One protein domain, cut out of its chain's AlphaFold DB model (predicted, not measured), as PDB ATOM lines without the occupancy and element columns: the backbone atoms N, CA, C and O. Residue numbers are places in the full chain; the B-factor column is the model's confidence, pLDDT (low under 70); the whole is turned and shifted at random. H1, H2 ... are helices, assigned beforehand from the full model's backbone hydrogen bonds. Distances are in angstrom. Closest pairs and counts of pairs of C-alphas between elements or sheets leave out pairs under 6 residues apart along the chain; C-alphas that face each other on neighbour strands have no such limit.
ATOM      1  N   ILE A 276     -39.188  17.666  53.090       96.75
ATOM      2  CA  ILE A 276     -39.892  17.198  51.898       96.75
ATOM      3  C   ILE A 276     -39.560  15.721  51.680       96.75
ATOM      4  O   ILE A 276     -38.465  15.372  51.243       96.75
ATOM      5  N   SER A 277     -40.526  14.845  51.951       96.56
ATOM      6  CA  SER A 277     -40.402  13.392  51.749       96.56
ATOM      7  C   SER A 277     -40.835  12.922  50.357       96.56
ATOM      8  O   SER A 277     -40.536  11.798  49.954       96.56
ATOM      9  N   LYS A 278     -41.550  13.766  49.607       95.00
ATOM     10  CA  LYS A 278     -42.052  13.455  48.267       95.00
ATOM     11  C   LYS A 278     -42.142  14.714  47.425       95.00
ATOM     12  O   LYS A 278     -42.631  15.734  47.887       95.00
ATOM     13  N   VAL A 279     -41.753  14.607  46.158       93.44
ATOM     14  CA  VAL A 279     -41.904  15.666  45.154       93.44
ATOM     15  C   VAL A 279     -42.937  15.283  44.095       93.44
ATOM     16  O   VAL A 279     -43.139  14.108  43.783       93.44
ATOM     17  N   MET A 280     -43.602  16.289  43.531       91.56
ATOM     18  CA  MET A 280     -44.606  16.128  42.475       91.56
ATOM     19  C   MET A 280     -43.993  16.398  41.094       91.56
ATOM     20  O   MET A 280     -42.837  16.807  40.985       91.56
ATOM     21  N   SER A 281     -44.751  16.186  40.012       90.75
ATOM     22  CA  SER A 281     -44.267  16.436  38.641       90.75
ATOM     23  C   SER A 281     -43.900  17.897  38.374       90.75
ATOM     24  O   SER A 281     -43.103  18.175  37.489       90.75
ATOM     25  N   TYR A 282     -44.466  18.835  39.126       90.12
ATOM     26  CA  TYR A 282     -44.209  20.270  39.002       90.12
ATOM     27  C   TYR A 282     -43.095  20.778  39.931       90.12
ATOM     28  O   TYR A 282     -42.821  21.973  39.924       90.12
ATOM     29  N   HIS A 283     -42.428  19.879  40.665       93.44
ATOM     30  CA  HIS A 283     -41.252  20.177  41.483       93.44
ATOM     31  C   HIS A 283     -40.002  19.481  40.911       93.44
ATOM     32  O   HIS A 283     -40.115  18.325  40.486       93.44
ATOM     33  N   PRO A 284     -38.826  20.132  40.939       95.44
ATOM     34  CA  PRO A 284     -37.527  19.499  40.735       95.44
ATOM     35  C   PRO A 284     -37.271  18.386  41.759       95.44
ATOM     36  O   PRO A 284     -37.831  18.401  42.856       95.44
ATOM     37  N   ASP A 285     -36.446  17.402  41.398       95.94
ATOM     38  CA  ASP A 285     -36.081  16.307  42.312       95.94
ATOM     39  C   ASP A 285     -35.089  16.764  43.384       95.94
ATOM     40  O   ASP A 285     -35.074  16.224  44.483       95.94
ATOM     41  N   GLU A 286     -34.346  17.834  43.104       97.31
ATOM     42  CA  GLU A 286     -33.406  18.494  44.006       97.31
ATOM     43  C   GLU A 286     -34.078  19.057  45.270       97.31
ATOM     44  O   GLU A 286     -33.394  19.392  46.230       97.31
ATOM     45  N   TYR A 287     -35.413  19.150  45.294       96.94
ATOM     46  CA  TYR A 287     -36.170  19.557  46.482       96.94
ATOM     47  C   TYR A 287     -36.363  18.410  47.484       96.94
ATOM     48  O   TYR A 287     -36.712  18.657  48.636       96.94
ATOM     49  N   LEU A 288     -36.169  17.155  47.076       97.12
ATOM     50  CA  LEU A 288     -36.345  16.000  47.950       97.12
ATOM     51  C   LEU A 288     -35.305  16.013  49.085       97.12
ATOM     52  O   LEU A 288     -34.113  16.177  48.843       97.12
ATOM     53  N   GLY A 289     -35.750  15.837  50.331       97.12
ATOM     54  CA  GLY A 289     -34.884  15.867  51.520       97.12
ATOM     55  C   GLY A 289     -34.516  17.270  52.024       97.12
ATOM     56  O   GLY A 289     -33.997  17.406  53.139       97.12
ATOM     57  N   LEU A 290     -34.827  18.324  51.265       97.69
ATOM     58  CA  LEU A 290     -34.774  19.700  51.755       97.69
ATOM     59  C   LEU A 290     -35.954  19.976  52.691       97.69
ATOM     60  O   LEU A 290     -36.981  19.300  52.639       97.69
ATOM     61  N   THR A 291     -35.829  20.974  53.558       95.12
ATOM     62  CA  THR A 291     -37.004  21.610  54.150       95.12
ATOM     63  C   THR A 291     -37.749  22.398  53.076       95.12
ATOM     64  O   THR A 291     -37.183  22.765  52.040       95.12
ATOM     65  N   LYS A 292     -39.029  22.680  53.306       93.19
ATOM     66  CA  LYS A 292     -39.804  23.545  52.409       93.19
ATOM     67  C   LYS A 292     -39.129  24.905  52.225       93.19
ATOM     68  O   LYS A 292     -38.968  25.334  51.088       93.19
ATOM     69  N   HIS A 293     -38.602  25.493  53.294       91.75
ATOM     70  CA  HIS A 293     -37.842  26.733  53.200       91.75
ATOM     71  C   HIS A 293     -36.515  26.595  52.430       91.75
ATOM     72  O   HIS A 293     -36.239  27.395  51.541       91.75
ATOM     73  N   GLU A 294     -35.720  25.549  52.680       94.88
ATOM     74  CA  GLU A 294     -34.493  25.279  51.906       94.88
ATOM     75  C   GLU A 294     -34.794  25.154  50.399       94.88
ATOM     76  O   GLU A 294     -33.989  25.570  49.563       94.88
ATOM     77  N   SER A 295     -35.966  24.619  50.037       95.50
ATOM     78  CA  SER A 295     -36.408  24.560  48.642       95.50
ATOM     79  C   SER A 295     -36.761  25.932  48.056       95.50
ATOM     80  O   SER A 295     -36.545  26.139  46.862       95.50
ATOM     81  N   ASP A 296     -37.247  26.879  48.868       92.31
ATOM     82  CA  ASP A 296     -37.454  28.268  48.445       92.31
ATOM     83  C   ASP A 296     -36.112  28.953  48.174       92.31
ATOM     84  O   ASP A 296     -35.934  29.530  47.101       92.31
ATOM     85  N   LEU A 297     -35.142  28.815  49.087       94.31
ATOM     86  CA  LEU A 297     -33.785  29.354  48.912       94.31
ATOM     87  C   LEU A 297     -33.144  28.841  47.614       94.31
ATOM     88  O   LEU A 297     -32.591  29.604  46.822       94.31
ATOM     89  N   LEU A 298     -33.271  27.538  47.346       96.50
ATOM     90  CA  LEU A 298     -32.777  26.962  46.100       96.50
ATOM     91  C   LEU A 298     -33.565  27.466  44.884       96.50
ATOM     92  O   LEU A 298     -32.962  27.863  43.890       96.50
ATOM     93  N   GLY A 299     -34.899  27.463  44.940       94.69
ATOM     94  CA  GLY A 299     -35.764  27.853  43.825       94.69
ATOM     95  C   GLY A 299     -35.520  29.284  43.344       94.69
ATOM     96  O   GLY A 299     -35.426  29.527  42.134       94.69
ATOM     97  N   MET A 300     -35.328  30.225  44.268       92.81
ATOM     98  CA  MET A 300     -35.125  31.641  43.942       92.81
ATOM     99  C   MET A 300     -33.809  31.899  43.186       92.81
ATOM    100  O   MET A 300     -33.768  32.794  42.336       92.81
ATOM    101  N   CYS A 301     -32.786  31.051  43.362       95.62
ATOM    102  CA  CYS A 301     -31.557  31.062  42.547       95.62
ATOM    103  C   CYS A 301     -31.830  30.806  41.047       95.62
ATOM    104  O   CYS A 301     -31.016  31.128  40.174       95.62
ATOM    105  N   TYR A 302     -33.006  30.256  40.728       95.50
ATOM    106  CA  TYR A 302     -33.475  29.984  39.371       95.50
ATOM    107  C   TYR A 302     -34.675  30.845  38.955       95.50
ATOM    108  O   TYR A 302     -35.240  30.638  37.878       95.50
ATOM    109  N   GLY A 303     -35.083  31.804  39.792       92.12
ATOM    110  CA  GLY A 303     -36.306  32.583  39.596       92.12
ATOM    111  C   GLY A 303     -37.579  31.739  39.697       92.12
ATOM    112  O   GLY A 303     -38.593  32.098  39.099       92.12
ATOM    113  N   LEU A 304     -37.522  30.610  40.408       92.75
ATOM    114  CA  LEU A 304     -38.614  29.667  40.646       92.75
ATOM    115  C   LEU A 304     -39.113  29.767  42.100       92.75
ATOM    116  O   LEU A 304     -38.369  30.221  42.966       92.75
ATOM    117  N   PRO A 305     -40.341  29.310  42.401       91.19
ATOM    118  CA  PRO A 305     -40.751  29.062  43.778       91.19
ATOM    119  C   PRO A 305     -40.083  27.797  44.336       91.19
ATOM    120  O   PRO A 305     -39.647  26.926  43.567       91.19
ATOM    121  N   GLY A 306     -40.092  27.645  45.661       91.88
ATOM    122  CA  GLY A 306     -39.854  26.362  46.312       91.88
ATOM    123  C   GLY A 306     -41.051  25.415  46.203       91.88
ATOM    124  O   GLY A 306     -41.789  25.406  45.212       91.88
ATOM    125  N   TYR A 307     -41.206  24.560  47.209       91.38
ATOM    126  CA  TYR A 307     -42.189  23.476  47.237       91.38
ATOM    127  C   TYR A 307     -43.639  23.960  47.398       91.38
ATOM    128  O   TYR A 307     -44.567  23.381  46.832       91.38
ATOM    129  N   GLU A 308     -43.856  25.019  48.170       87.19
ATOM    130  CA  GLU A 308     -45.168  25.628  48.374       87.19
ATOM    131  C   GLU A 308     -45.026  27.131  48.599       87.19
ATOM    132  O   GLU A 308     -43.951  27.638  48.896       87.19
ATOM    133  N   TRP A 309     -46.124  27.855  48.436       73.62
ATOM    134  CA  TRP A 309     -46.227  29.243  48.853       73.62
ATOM    135  C   TRP A 309     -46.101  29.353  50.375       73.62
ATOM    136  O   TRP A 309     -46.549  28.440  51.068       73.62
ATOM    137  N   PRO A 310     -45.653  30.495  50.929       62.16
ATOM    138  CA  PRO A 310     -45.709  30.708  52.376       62.16
ATOM    139  C   PRO A 310     -47.110  30.574  52.986       62.16
ATOM    140  O   PRO A 310     -47.244  30.244  54.157       62.16
ATOM    141  N   SER A 311     -48.165  30.758  52.184       59.09
ATOM    142  CA  SER A 311     -49.556  30.487  52.573       59.09
ATOM    143  C   SER A 311     -49.911  28.992  52.650       59.09
ATOM    144  O   SER A 311     -51.073  28.643  52.848       59.09
ATOM    145  N   GLY A 312     -48.952  28.088  52.427       68.19
ATOM    146  CA  GLY A 312     -49.150  26.636  52.374       68.19
ATOM    147  C   GLY A 312     -49.825  26.131  51.092       68.19
ATOM    148  O   GLY A 312     -50.040  24.931  50.931       68.19
ATOM    149  N   LYS A 313     -50.181  27.023  50.154       71.94
ATOM    150  CA  LYS A 313     -50.763  26.647  48.854       71.94
ATOM    151  C   LYS A 313     -49.664  26.041  47.960       71.94
ATOM    152  O   LYS A 313     -48.531  26.508  47.965       71.94
ATOM    153  N   MET A 314     -49.984  25.046  47.131       79.69
ATOM    154  CA  MET A 314     -48.995  24.452  46.210       79.69
ATOM    155  C   MET A 314     -48.479  25.484  45.195       79.69
ATOM    156  O   MET A 314     -49.269  26.236  44.609       79.69
ATOM    157  N   ALA A 315     -47.167  25.495  44.954       84.00
ATOM    158  CA  ALA A 315     -46.540  26.383  43.983       84.00
ATOM    159  C   ALA A 315     -46.369  25.697  42.620       84.00
ATOM    160  O   ALA A 315     -46.056  24.512  42.523       84.00
ATOM    161  N   TYR A 316     -46.577  26.450  41.540       86.25
ATOM    162  CA  TYR A 316     -46.422  25.945  40.177       86.25
ATOM    163  C   TYR A 316     -45.341  26.747  39.467       86.25
ATOM    164  O   TYR A 316     -45.437  27.960  39.354       86.25
ATOM    165  N   GLN A 317     -44.322  26.057  38.966       87.19
ATOM    166  CA  GLN A 317     -43.183  26.689  38.295       87.19
ATOM    167  C   GLN A 317     -43.483  27.096  36.848       87.19
ATOM    168  O   GLN A 317     -42.844  27.985  36.294       87.19
ATOM    169  N   PHE A 318     -44.434  26.403  36.218       89.81
ATOM    170  CA  PHE A 318     -44.759  26.568  34.804       89.81
ATOM    171  C   PHE A 318     -46.267  26.624  34.578       89.81
ATOM    172  O   PHE A 318     -46.764  27.615  34.058       89.81
ATOM    173  N   GLY A 353     -28.576  26.562  31.589       88.88
ATOM    174  CA  GLY A 353     -28.106  27.779  30.922       88.88
ATOM    175  C   GLY A 353     -27.999  28.988  31.848       88.88
ATOM    176  O   GLY A 353     -28.024  30.125  31.374       88.88
ATOM    177  N   GLY A 354     -27.911  28.755  33.159       93.69
ATOM    178  CA  GLY A 354     -27.551  29.787  34.118       93.69
ATOM    179  C   GLY A 354     -26.168  30.369  33.836       93.69
ATOM    180  O   GLY A 354     -25.286  29.691  33.309       93.69
ATOM    181  N   LYS A 355     -25.999  31.651  34.161       95.12
ATOM    182  CA  LYS A 355     -24.765  32.411  33.904       95.12
ATOM    183  C   LYS A 355     -23.871  32.526  35.136       95.12
ATOM    184  O   LYS A 355     -22.745  32.991  35.012       95.12
ATOM    185  N   PHE A 356     -24.380  32.137  36.301       96.88
ATOM    186  CA  PHE A 356     -23.685  32.270  37.573       96.88
ATOM    187  C   PHE A 356     -23.306  30.875  38.048       96.88
ATOM    188  O   PHE A 356     -24.170  30.082  38.412       96.88
ATOM    189  N   ASP A 357     -22.021  30.562  37.941       97.31
ATOM    190  CA  ASP A 357     -21.497  29.248  38.282       97.31
ATOM    191  C   ASP A 357     -21.163  29.187  39.775       97.31
ATOM    192  O   ASP A 357     -20.106  29.628  40.218       97.31
ATOM    193  N   GLN A 358     -22.089  28.648  40.563       97.56
ATOM    194  CA  GLN A 358     -21.920  28.481  42.003       97.56
ATOM    195  C   GLN A 358     -20.915  27.387  42.387       97.56
ATOM    196  O   GLN A 358     -20.608  27.218  43.567       97.56
ATOM    197  N   HIS A 359     -20.410  26.619  41.422       97.31
ATOM    198  CA  HIS A 359     -19.456  25.546  41.680       97.31
ATOM    199  C   HIS A 359     -18.020  26.060  41.774       97.31
ATOM    200  O   HIS A 359     -17.162  25.346  42.292       97.31
ATOM    201  N   THR A 360     -17.748  27.278  41.294       97.44
ATOM    202  CA  THR A 360     -16.397  27.840  41.333       97.44
ATOM    203  C   THR A 360     -16.035  28.331  42.733       97.44
ATOM    204  O   THR A 360     -16.889  28.763  43.516       97.44
ATOM    205  N   VAL A 361     -14.738  28.286  43.043       97.12
ATOM    206  CA  VAL A 361     -14.200  28.745  44.331       97.12
ATOM    207  C   VAL A 361     -14.477  30.236  44.521       97.12
ATOM    208  O   VAL A 361     -14.822  30.663  45.618       97.12
ATOM    209  N   GLU A 362     -14.406  31.024  43.449       97.31
ATOM    210  CA  GLU A 362     -14.626  32.470  43.482       97.31
ATOM    211  C   GLU A 362     -16.075  32.811  43.834       97.31
ATOM    212  O   GLU A 362     -16.318  33.733  44.614       97.31
ATOM    213  N   TYR A 363     -17.055  32.091  43.278       97.50
ATOM    214  CA  TYR A 363     -18.457  32.348  43.602       97.50
ATOM    215  C   TYR A 363     -18.794  31.886  45.023       97.50
ATOM    216  O   TYR A 363     -19.457  32.611  45.763       97.50
ATOM    217  N   GLN A 364     -18.283  30.727  45.451       97.25
ATOM    218  CA  GLN A 364     -18.455  30.255  46.829       97.25
ATOM    219  C   GLN A 364     -17.802  31.194  47.849       97.25
ATOM    220  O   GLN A 364     -18.389  31.454  48.898       97.25
ATOM    221  N   ALA A 365     -16.636  31.761  47.527       96.19
ATOM    222  CA  ALA A 365     -15.989  32.773  48.355       96.19
ATOM    223  C   ALA A 365     -16.857  34.032  48.497       96.19
ATOM    224  O   ALA A 365     -17.013  34.525  49.608       96.19
ATOM    225  N   LYS A 366     -17.496  34.501  47.413       96.81
ATOM    226  CA  LYS A 366     -18.448  35.629  47.470       96.81
ATOM    227  C   LYS A 366     -19.661  35.325  48.345       96.81
ATOM    228  O   LYS A 366     -20.070  36.172  49.130       96.81
ATOM    229  N   LEU A 367     -20.243  34.128  48.222       96.44
ATOM    230  CA  LEU A 367     -21.356  33.717  49.084       96.44
ATOM    231  C   LEU A 367     -20.934  33.727  50.556       96.44
ATOM    232  O   LEU A 367     -21.650  34.277  51.387       96.44
ATOM    233  N   LYS A 368     -19.753  33.173  50.858       94.75
ATOM    234  CA  LYS A 368     -19.192  33.132  52.212       94.75
ATOM    235  C   LYS A 368     -18.927  34.530  52.776       94.75
ATOM    236  O   LYS A 368     -19.275  34.771  53.923       94.75
ATOM    237  N   ASP A 369     -18.351  35.428  51.979       94.44
ATOM    238  CA  ASP A 369     -18.060  36.817  52.360       94.44
ATOM    239  C   ASP A 369     -19.331  37.592  52.744       94.44
ATOM    240  O   ASP A 369     -19.374  38.288  53.754       94.44
ATOM    241  N   ILE A 370     -20.418  37.390  51.993       94.31
ATOM    242  CA  ILE A 370     -21.724  38.002  52.285       94.31
ATOM    243  C   ILE A 370     -22.442  37.293  53.454       94.31
ATOM    244  O   ILE A 370     -23.343  37.868  54.068       94.31
ATOM    245  N   GLY A 371     -22.059  36.052  53.769       95.00
ATOM    246  CA  GLY A 371     -22.711  35.200  54.768       95.00
ATOM    247  C   GLY A 371     -23.933  34.438  54.244       95.00
ATOM    248  O   GLY A 371     -24.780  34.026  55.033       95.00
ATOM    249  N   ILE A 372     -24.056  34.260  52.924       95.88
ATOM    250  CA  ILE A 372     -25.156  33.511  52.304       95.88
ATOM    251  C   ILE A 372     -24.959  32.004  52.505       95.88
ATOM    252  O   ILE A 372     -23.953  31.427  52.085       95.88
ATOM    253  N   VAL A 373     -25.984  31.352  53.050       94.50
ATOM    254  CA  VAL A 373     -26.090  29.905  53.225       94.50
ATOM    255  C   VAL A 373     -27.119  29.336  52.247       94.50
ATOM    256  O   VAL A 373     -28.232  29.838  52.105       94.50
ATOM    257  N   LEU A 374     -26.738  28.255  51.567       96.38
ATOM    258  CA  LEU A 374     -27.584  27.499  50.646       96.38
ATOM    259  C   LEU A 374     -27.556  26.009  51.003       96.38
ATOM    260  O   LEU A 374     -26.553  25.527  51.540       96.38
ATOM    261  N   PRO A 375     -28.609  25.241  50.667       97.00
ATOM    262  CA  PRO A 375     -28.589  23.798  50.867       97.00
ATOM    263  C   PRO A 375     -27.464  23.152  50.048       97.00
ATOM    264  O   PRO A 375     -27.216  23.536  48.908       97.00
ATOM    265  N   LYS A 376     -26.818  22.111  50.595       96.75
ATOM    266  CA  LYS A 376     -25.657  21.434  49.971       96.75
ATOM    267  C   LYS A 376     -25.896  21.008  48.517       96.75
ATOM    268  O   LYS A 376     -24.973  21.043  47.708       96.75
ATOM    269  N   VAL A 377     -27.135  20.637  48.176       97.81
ATOM    270  CA  VAL A 377     -27.529  20.250  46.810       97.81
ATOM    271  C   VAL A 377     -27.280  21.361  45.782       97.81
ATOM    272  O   VAL A 377     -27.021  21.057  44.622       97.81
ATOM    273  N   ALA A 378     -27.277  22.635  46.190       97.75
ATOM    274  CA  ALA A 378     -26.998  23.772  45.316       97.75
ATOM    275  C   ALA A 378     -25.599  23.706  44.671       97.75
ATOM    276  O   ALA A 378     -25.413  24.215  43.569       97.75
ATOM    277  N   PHE A 379     -24.647  23.043  45.336       97.81
ATOM    278  CA  PHE A 379     -23.243  22.932  44.929       97.81
ATOM    279  C   PHE A 379     -22.883  21.553  44.355       97.81
ATOM    280  O   PHE A 379     -21.719  21.287  44.053       97.81
ATOM    281  N   ALA A 380     -23.852  20.640  44.234       97.25
ATOM    282  CA  ALA A 380     -23.606  19.344  43.618       97.25
ATOM    283  C   ALA A 380     -23.252  19.535  42.137       97.25
ATOM    284  O   ALA A 380     -23.943  20.261  41.437       97.25
ATOM    285  N   LYS A 381     -22.240  18.820  41.625       95.06
ATOM    286  CA  LYS A 381     -21.793  18.930  40.216       95.06
ATOM    287  C   LYS A 381     -22.902  18.684  39.179       95.06
ATOM    288  O   LYS A 381     -22.756  19.038  38.016       95.06
ATOM    289  N   THR A 382     -23.975  18.006  39.583       94.88
ATOM    290  CA  THR A 382     -25.150  17.701  38.757       94.88
ATOM    291  C   THR A 382     -26.185  18.824  38.734       94.88
ATOM    292  O   THR A 382     -27.077  18.809  37.886       94.88
ATOM    293  N   THR A 383     -26.102  19.765  39.671       97.56
ATOM    294  CA  THR A 383     -27.004  20.906  39.781       97.56
ATOM    295  C   THR A 383     -26.598  21.954  38.741       97.56
ATOM    296  O   THR A 383     -25.417  22.258  38.606       97.56
ATOM    297  N   PRO A 384     -27.533  22.490  37.940       97.56
ATOM    298  CA  PRO A 384     -27.181  23.468  36.916       97.56
ATOM    299  C   PRO A 384     -26.716  24.801  37.509       97.56
ATOM    300  O   PRO A 384     -26.948  25.095  38.674       97.56
ATOM    301  N   ASN A 385     -26.088  25.641  36.689       98.31
ATOM    302  CA  ASN A 385     -25.691  26.984  37.113       98.31
ATOM    303  C   ASN A 385     -26.914  27.844  37.455       98.31
ATOM    304  O   ASN A 385     -27.959  27.742  36.799       98.31
ATOM    305  N   PHE A 386     -26.770  28.746  38.423       97.75
ATOM    306  CA  PHE A 386     -27.829  29.679  38.795       97.75
ATOM    307  C   PHE A 386     -28.181  30.629  37.653       97.75
ATOM    308  O   PHE A 386     -27.336  31.102  36.882       97.75
ATOM    309  N   THR A 387     -29.471  30.950  37.560       95.25
ATOM    310  CA  THR A 387     -29.962  31.941  36.595       95.25
ATOM    311  C   THR A 387     -30.124  33.328  37.198       95.25
ATOM    312  O   THR A 387     -30.255  34.298  36.454       95.25
ATOM    313  N   THR A 388     -30.141  33.404  38.527       93.62
ATOM    314  CA  THR A 388     -30.283  34.623  39.316       93.62
ATOM    315  C   THR A 388     -29.054  34.764  40.202       93.62
ATOM    316  O   THR A 388     -28.717  33.837  40.936       93.62
ATOM    317  N   ASP A 389     -28.384  35.913  40.137       94.00
ATOM    318  CA  ASP A 389     -27.244  36.209  41.005       94.00
ATOM    319  C   ASP A 389     -27.740  36.732  42.351       94.00
ATOM    320  O   ASP A 389     -27.988  37.927  42.524       94.00
ATOM    321  N   ILE A 390     -27.907  35.820  43.305       94.50
ATOM    322  CA  ILE A 390     -28.343  36.171  44.659       94.50
ATOM    323  C   ILE A 390     -27.312  37.035  45.402       94.50
ATOM    324  O   ILE A 390     -27.686  37.736  46.336       94.50
ATOM    325  N   THR A 391     -26.042  37.078  44.969       95.12
ATOM    326  CA  THR A 391     -25.028  37.961  45.587       95.12
ATOM    327  C   THR A 391     -25.299  39.442  45.318       95.12
ATOM    328  O   THR A 391     -24.733  40.311  45.974       95.12
ATOM    329  N   LYS A 392     -26.178  39.747  44.354       94.75
ATOM    330  CA  LYS A 392     -26.621  41.110  44.033       94.75
ATOM    331  C   LYS A 392     -27.848  41.541  44.817       94.75
ATOM    332  O   LYS A 392     -28.273  42.687  44.671       94.75
ATOM    333  N   PHE A 393     -28.451  40.652  45.600       94.25
ATOM    334  CA  PHE A 393     -29.604  41.031  46.401       94.25
ATOM    335  C   PHE A 393     -29.155  41.923  47.564       94.25
ATOM    336  O   PHE A 393     -28.088  41.693  48.136       94.25
ATOM    337  N   PRO A 394     -29.950  42.939  47.934       93.69
ATOM    338  CA  PRO A 394     -29.650  43.751  49.102       93.69
ATOM    339  C   PRO A 394     -29.515  42.885  50.358       93.69
ATOM    340  O   PRO A 394     -30.322  41.980  50.576       93.69
ATOM    341  N   LYS A 395     -28.537  43.195  51.220       92.12
ATOM    342  CA  LYS A 395     -28.255  42.421  52.445       92.12
ATOM    343  C   LYS A 395     -29.498  42.207  53.310       92.12
ATOM    344  O   LYS A 395     -29.732  41.099  53.775       92.12
ATOM    345  N   ARG A 396     -30.331  43.241  53.469       88.06
ATOM    346  CA  ARG A 396     -31.594  43.125  54.214       88.06
ATOM    347  C   ARG A 396     -32.559  42.111  53.604       88.06
ATOM    348  O   ARG A 396     -33.131  41.315  54.326       88.06
ATOM    349  N   VAL A 397     -32.670  42.078  52.276       89.75
ATOM    350  CA  VAL A 397     -33.525  41.117  51.575       89.75
ATOM    351  C   VAL A 397     -32.990  39.701  51.791       89.75
ATOM    352  O   VAL A 397     -33.762  38.795  52.074       89.75
ATOM    353  N   LEU A 398     -31.670  39.505  51.724       91.75
ATOM    354  CA  LEU A 398     -31.038  38.211  52.007       91.75
ATOM    355  C   LEU A 398     -31.308  37.718  53.439       91.75
ATOM    356  O   LEU A 398     -31.556  36.527  53.631       91.75
ATOM    357  N   ILE A 399     -31.288  38.626  54.416       87.94
ATOM    358  CA  ILE A 399     -31.637  38.354  55.816       87.94
ATOM    359  C   ILE A 399     -33.108  37.944  55.947       87.94
ATOM    360  O   ILE A 399     -33.386  36.874  56.480       87.94
ATOM    361  N   ASP A 400     -34.040  38.733  55.401       83.81
ATOM    362  CA  ASP A 400     -35.486  38.453  55.473       83.81
ATOM    363  C   ASP A 400     -35.875  37.124  54.821       83.81
ATOM    364  O   ASP A 400     -36.938  36.566  55.082       83.81
ATOM    365  N   TYR A 401     -35.054  36.666  53.877       86.44
ATOM    366  CA  TYR A 401     -35.230  35.390  53.208       86.44
ATOM    367  C   TYR A 401     -34.604  34.228  53.948       86.44
ATOM    368  O   TYR A 401     -34.825  33.109  53.521       86.44
ATOM    369  N   GLY A 402     -33.808  34.454  54.992       88.38
ATOM    370  CA  GLY A 402     -33.080  33.385  55.668       88.38
ATOM    371  C   GLY A 402     -31.858  32.868  54.898       88.38
ATOM    372  O   GLY A 402     -31.333  31.815  55.251       88.38
TER     373      GLY A 402
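This is residues 276 to 318 and 353 to 402 of the 437 residues of an uncharacterized protein of viral metagenome (UniProt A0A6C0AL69). Little regular structure is here: four short helices are set in a body of loops, H1 near its middle, H2 at one end of the longest axis. The printed part has 93 residues, 29 of them in helices H1, H2, H3 and H4, in that order, with no named strand: all helix. It is compact, radius of gyration of the C-alphas 13.0 A, spanning 35 by 30 by 22 A.

Find C-alpha 292 at (-39.804, 23.545, 52.409); H1, residues 292 to 300, runs 12.6 A from there. H2 is residues 361 to 370, 14.3 A; H3, 376 to 379, 5.8 A; H4, 395 to 400, 8.8 A, ending at (-35.486, 38.453, 55.473).

H1 and H3 are close but not clearly touching; their closest C-alphas, Leu 298 and Ala 378, are 6.6 A apart. So are H2 and H4, about perpendicular at 74 degrees, closest at C-alphas 370 and 395, 7.9 A. Every O i to N i+4 pair in H1, H2 and H4 is within hydrogen-bond range; H3 is too short for one.

Residues 319 to 352 are cut out, a 17.1 A gap between C-alphas 318 and 353. H3 to H4 is a long link. Residues 310 to 312 have pLDDT under 70.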